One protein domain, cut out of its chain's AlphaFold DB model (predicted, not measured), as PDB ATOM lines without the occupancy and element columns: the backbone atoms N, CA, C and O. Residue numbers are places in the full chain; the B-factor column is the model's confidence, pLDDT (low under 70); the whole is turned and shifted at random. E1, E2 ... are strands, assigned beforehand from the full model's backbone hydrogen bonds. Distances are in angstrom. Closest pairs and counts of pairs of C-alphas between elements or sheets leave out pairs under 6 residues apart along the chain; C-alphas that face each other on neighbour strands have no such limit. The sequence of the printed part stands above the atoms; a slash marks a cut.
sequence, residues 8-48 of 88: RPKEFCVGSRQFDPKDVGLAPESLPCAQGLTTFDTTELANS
ATOM      1  N   ARG A   8     -37.792  -0.258 -41.283       90.44
ATOM      2  CA  ARG A   8     -38.336  -0.125 -39.922       90.44
ATOM      3  C   ARG A   8     -37.189   0.132 -38.937       90.44
ATOM      4  O   ARG A   8     -36.750  -0.811 -38.263       90.44
ATOM      5  N   PRO A   9     -36.683   1.376 -38.861       93.25
ATOM      6  CA  PRO A   9     -35.536   1.699 -38.023       93.25
ATOM      7  C   PRO A   9     -35.833   1.428 -36.545       93.25
ATOM      8  O   PRO A   9     -36.989   1.409 -36.114       93.25
ATOM      9  N   LYS A  10     -34.776   1.163 -35.769       94.00
ATOM     10  CA  LYS A  10     -34.900   0.908 -34.327       94.00
ATOM     11  C   LYS A  10     -35.055   2.168 -33.497       94.00
ATOM     12  O   LYS A  10     -35.739   2.107 -32.480       94.00
ATOM     13  N   GLU A  11     -34.508   3.263 -34.000       94.88
ATOM     14  CA  GLU A  11     -34.616   4.603 -33.450       94.88
ATOM     15  C   GLU A  11     -34.976   5.567 -34.579       94.88
ATOM     16  O   GLU A  11     -34.476   5.424 -35.698       94.88
ATOM     17  N   PHE A  12     -35.849   6.530 -34.307       95.38
ATOM     18  CA  PHE A  12     -36.199   7.604 -35.240       95.38
ATOM     19  C   PHE A  12     -36.769   8.804 -34.481       95.38
ATOM     20  O   PHE A  12     -37.159   8.685 -33.319       95.38
ATOM     21  N   CYS A  13     -36.815   9.965 -35.129       96.31
ATOM     22  CA  CYS A  13     -37.317  11.190 -34.517       96.31
ATOM     23  C   CYS A  13     -38.830  11.332 -34.685       96.31
ATOM     24  O   CYS A  13     -39.370  11.108 -35.767       96.31
ATOM     25  N   VAL A  14     -39.510  11.738 -33.613       95.81
ATOM     26  CA  VAL A  14     -40.940  12.079 -33.607       95.81
ATOM     27  C   VAL A  14     -41.164  13.491 -33.061       95.81
ATOM     28  O   VAL A  14     -40.340  14.029 -32.320       95.81
ATOM     29  N   GLY A  15     -42.300  14.091 -33.427       95.31
ATOM     30  CA  GLY A  15     -42.696  15.451 -33.029       95.31
ATOM     31  C   GLY A  15     -42.532  16.504 -34.130       95.31
ATOM     32  O   GLY A  15     -43.077  17.601 -34.018       95.31
ATOM     33  N   SER A  16     -41.835  16.164 -35.216       95.00
ATOM     34  CA  SER A  16     -41.705  17.019 -36.395       95.00
ATOM     35  C   SER A  16     -43.036  17.139 -37.140       95.00
ATOM     36  O   SER A  16     -43.840  16.207 -37.166       95.00
ATOM     37  N   ARG A  17     -43.266  18.295 -37.771       94.69
ATOM     38  CA  ARG A  17     -44.414  18.517 -38.671       94.69
ATOM     39  C   ARG A  17     -44.095  18.175 -40.129       94.69
ATOM     40  O   ARG A  17     -44.968  18.314 -40.979       94.69
ATOM     41  N   GLN A  18     -42.849  17.800 -40.417       95.62
ATOM     42  CA  GLN A  18     -42.424  17.411 -41.754       95.62
ATOM     43  C   GLN A  18     -42.996  16.037 -42.108       95.62
ATOM     44  O   GLN A  18     -43.042  15.131 -41.273       95.62
ATOM     45  N   PHE A  19     -43.422  15.890 -43.357       95.25
ATOM     46  CA  PHE A  19     -44.078  14.690 -43.863       95.25
ATOM     47  C   PHE A  19     -43.393  14.237 -45.147       95.25
ATOM     48  O   PHE A  19     -43.087  15.071 -45.999       95.25
ATOM     49  N   ASP A  20     -43.167  12.933 -45.286       95.88
ATOM     50  CA  ASP A  20     -42.716  12.324 -46.534       95.88
ATOM     51  C   ASP A  20     -43.940  11.922 -47.376       95.88
ATOM     52  O   ASP A  20     -44.596  10.921 -47.068       95.88
ATOM     53  N   PRO A  21     -44.276  12.670 -48.446       95.62
ATOM     54  CA  PRO A  21     -45.415  12.345 -49.296       95.62
ATOM     55  C   PRO A  21     -45.147  11.172 -50.240       95.62
ATOM     56  O   PRO A  21     -46.086  10.660 -50.848       95.62
ATOM     57  N   LYS A  22     -43.887  10.757 -50.415       94.31
ATOM     58  CA  LYS A  22     -43.539   9.639 -51.286       94.31
ATOM     59  C   LYS A  22     -43.885   8.326 -50.598       94.31
ATOM     60  O   LYS A  22     -44.689   7.581 -51.151       94.31
ATOM     61  N   ASP A  23     -43.341   8.110 -49.402       93.00
ATOM     62  CA  ASP A  23     -43.500   6.868 -48.631       93.00
ATOM     63  C   ASP A  23     -44.583   6.958 -47.532       93.00
ATOM     64  O   ASP A  23     -44.817   5.987 -46.815       93.00
ATOM     65  N   VAL A  24     -45.295   8.091 -47.451       94.81
ATOM     66  CA  VAL A  24     -46.481   8.332 -46.604       94.81
ATOM     67  C   VAL A  24     -46.165   8.159 -45.117       94.81
ATOM     68  O   VAL A  24     -46.607   7.218 -44.456       94.81
ATOM     69  N   GLY A  25     -45.396   9.092 -44.555       93.62
ATOM     70  CA  GLY A  25     -45.030   9.017 -43.143       93.62
ATOM     71  C   GLY A  25     -44.166  10.162 -42.631       93.62
ATOM     72  O   GLY A  25     -44.165  11.266 -43.171       93.62
ATOM     73  N   LEU A  26     -43.444   9.887 -41.545       93.62
ATOM     74  CA  LEU A  26     -42.488  10.828 -40.962       93.62
ATOM     75  C   LEU A  26     -41.368  11.115 -41.961       93.62
ATOM     76  O   LEU A  26     -40.799  10.185 -42.534       93.62
ATOM     77  N   ALA A  27     -41.034  12.393 -42.136       92.38
ATOM     78  CA  ALA A  27     -39.861  12.755 -42.916       92.38
ATOM     79  C   ALA A  27     -38.588  12.182 -42.259       92.38
ATOM     80  O   ALA A  27     -38.471  12.227 -41.030       92.38
ATOM     81  N   PRO A  28     -37.628  11.655 -43.040       86.38
ATOM     82  CA  PRO A  28     -36.373  11.162 -42.493       86.38
ATOM     83  C   PRO A  28     -35.610  12.283 -41.784       86.38
ATOM     84  O   PRO A  28     -35.356  13.338 -42.364       86.38
ATOM     85  N   GLU A  29     -35.183  12.023 -40.554       88.81
ATOM     86  CA  GLU A  29     -34.336  12.929 -39.785       88.81
ATOM     87  C   GLU A  29     -33.097  12.192 -39.273       88.81
ATOM     88  O   GLU A  29     -33.128  10.990 -39.002       88.81
ATOM     89  N   SER A  30     -31.981  12.913 -39.176       89.62
ATOM     90  CA  SER A  30     -30.744  12.358 -38.627       89.62
ATOM     91  C   SER A  30     -30.820  12.252 -37.108       89.62
ATOM     92  O   SER A  30     -31.405  13.106 -36.445       89.62
ATOM     93  N   LEU A  31     -30.179  11.220 -36.564       89.00
ATOM     94  CA  LEU A  31     -29.954  11.082 -35.129       89.00
ATOM     95  C   LEU A  31     -28.605  11.722 -34.740       89.00
ATOM     96  O   LEU A  31     -27.652  11.623 -35.519       89.00
ATOM     97  N   PRO A  32     -28.484  12.328 -33.542       92.12
ATOM     98  CA  PRO A  32     -29.549  12.543 -32.558       92.12
ATOM     99  C   PRO A  32     -30.574  13.582 -33.037       92.12
ATOM    100  O   PRO A  32     -30.237  14.482 -33.804       92.12
ATOM    101  N   CYS A  33     -31.819  13.454 -32.575       95.06
ATOM    102  CA  CYS A  33     -32.904  14.339 -32.991       95.06
ATOM    103  C   CYS A  33     -32.624  15.807 -32.648       95.06
ATOM    104  O   CYS A  33     -32.002  16.118 -31.629       95.06
ATOM    105  N   ALA A  34     -33.120  16.714 -33.493       94.19
ATOM    106  CA  ALA A  34     -33.010  18.148 -33.260       94.19
ATOM    107  C   ALA A  34     -33.700  18.570 -31.948       94.19
ATOM    108  O   ALA A  34     -34.603  17.898 -31.442       94.19
ATOM    109  N   GLN A  35     -33.291  19.717 -31.399       95.38
ATOM    110  CA  GLN A  35     -33.868  20.240 -30.162       95.38
ATOM    111  C   GLN A  35     -35.393  20.400 -30.283       95.38
ATOM    112  O   GLN A  35     -35.895  20.978 -31.245       95.38
ATOM    113  N   GLY A  36     -36.121  19.908 -29.279       94.44
ATOM    114  CA  GLY A  36     -37.587  19.929 -29.252       94.44
ATOM    115  C   GLY A  36     -38.249  18.698 -29.879       94.44
ATOM    116  O   GLY A  36     -39.462  18.548 -29.755       94.44
ATOM    117  N   LEU A  37     -37.475  17.803 -30.497       96.75
ATOM    118  CA  LEU A  37     -37.944  16.506 -30.979       96.75
ATOM    119  C   LEU A  37     -37.573  15.391 -30.004       96.75
ATOM    120  O   LEU A  37     -36.731  15.560 -29.123       96.75
ATOM    121  N   THR A  38     -38.226  14.241 -30.153       96.19
ATOM    122  CA  THR A  38     -38.018  13.077 -29.283       96.19
ATOM    123  C   THR A  38     -37.462  11.913 -30.089       96.19
ATOM    124  O   THR A  38     -38.020  11.559 -31.127       96.19
ATOM    125  N   THR A  39     -36.390  11.291 -29.595       96.62
ATOM    126  CA  THR A  39     -35.925   9.997 -30.104       96.62
ATOM    127  C   THR A  39     -36.882   8.910 -29.631       96.62
ATOM    128  O   THR A  39     -37.019   8.678 -28.431       96.62
ATOM    129  N   PHE A  40     -37.552   8.244 -30.566       96.12
ATOM    130  CA  PHE A  40     -38.383   7.081 -30.287       96.12
ATOM    131  C   PHE A  40     -37.555   5.807 -30.463       96.12
ATOM    132  O   PHE A  40     -37.194   5.466 -31.589       96.12
ATOM    133  N   ASP A  41     -37.274   5.097 -29.369       96.25
ATOM    134  CA  ASP A  41     -36.581   3.805 -29.381       96.25
ATOM    135  C   ASP A  41     -37.587   2.650 -29.271       96.25
ATOM    136  O   ASP A  41     -38.369   2.544 -28.324       96.25
ATOM    137  N   THR A  42     -37.561   1.765 -30.267       96.38
ATOM    138  CA  THR A  42     -38.452   0.601 -30.392       96.38
ATOM    139  C   THR A  42     -38.019  -0.612 -29.563       96.38
ATOM    140  O   THR A  42     -38.694  -1.649 -29.586       96.38
ATOM    141  N   THR A  43     -36.869  -0.532 -28.895       96.06
ATOM    142  CA  THR A  43     -36.362  -1.556 -27.973       96.06
ATOM    143  C   THR A  43     -36.895  -1.378 -26.553       96.06
ATOM    144  O   THR A  43     -36.940  -2.357 -25.805       96.06
ATOM    145  N   GLU A  44     -37.386  -0.179 -26.234       97.19
ATOM    146  CA  GLU A  44     -38.048   0.140 -24.974       97.19
ATOM    147  C   GLU A  44     -39.363  -0.632 -24.792       97.19
ATOM    148  O   GLU A  44     -40.009  -1.092 -25.749       97.19
ATOM    149  N   LEU A  45     -39.777  -0.781 -23.530       97.19
ATOM    150  CA  LEU A  45     -41.001  -1.498 -23.179       97.19
ATOM    151  C   LEU A  45     -42.209  -0.892 -23.910       97.19
ATOM    152  O   LEU A  45     -42.443   0.309 -23.857       97.19
ATOM    153  N   ALA A  46     -42.992  -1.754 -24.562       95.56
ATOM    154  CA  ALA A  46     -44.187  -1.403 -25.337       95.56
ATOM    155  C   ALA A  46     -43.968  -0.550 -26.611       95.56
ATOM    156  O   ALA A  46     -44.945  -0.259 -27.296       95.56
ATOM    157  N   ASN A  47     -42.725  -0.268 -27.023       97.06
ATOM    158  CA  ASN A  47     -42.427   0.531 -28.226       97.06
ATOM    159  C   ASN A  47     -42.117  -0.295 -29.494       97.06
ATOM    160  O   ASN A  47     -41.725   0.242 -30.531       97.06
ATOM    161  N   SER A  48     -42.262  -1.621 -29.441       94.00
ATOM    162  CA  SER A  48     -41.889  -2.507 -30.552       94.00
ATOM    163  C   SER A  48     -42.639  -2.179 -31.853       94.00
ATOM    164  O   SER A  48     -43.853  -2.325 -31.925       94.00
TER     165      SER A  48
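This is residues 8 to 48 of the 88 residues of an uncharacterized protein of Reyranella sp (UniProt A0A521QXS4). A chain with little regular structure, mostly loop, has a small two-stranded hairpin, E1 and E2, near its middle. The long loop between the strands, residues 15 to 37, reaches out to Lys 22, folds back through a short antiparallel pairing of residues 19 to 20 with 25 to 26, and returns to E2. The printed part has 41 residues, with no named helix and two named strands, E1 then E2, in an antiparallel sheet; the class is all strand, with under half of the residues in named elements. It is only just compact, close to loose, with a radius of gyration of the C-alphas of 10.6 A and spans of 30 by 23 by 14 A.

E1, residues 11 to 14, and E2, residues 38 to 41, are antiparallel neighbours, 147 degrees between directions. C-alphas 11 and 41 face each other at 4.6 A. N 40 and O 12, 2.8 A, and N 14 and O 38, 2.9 A, are within hydrogen-bond range.

E1 begins at C-alpha 11 (-34.616, 4.603, -33.450) and is 9.8 A long. E2, 9.4 A long, ends at C-alpha 41 (-36.581, 3.805, -29.381).

The two farthest C-alphas, of Lys 22 and Leu 45, are 30.3 A apart. The E1 to E2 link is long, 23 residues. The printed part has no cut, and no printed residue is under 70 in pLDDT.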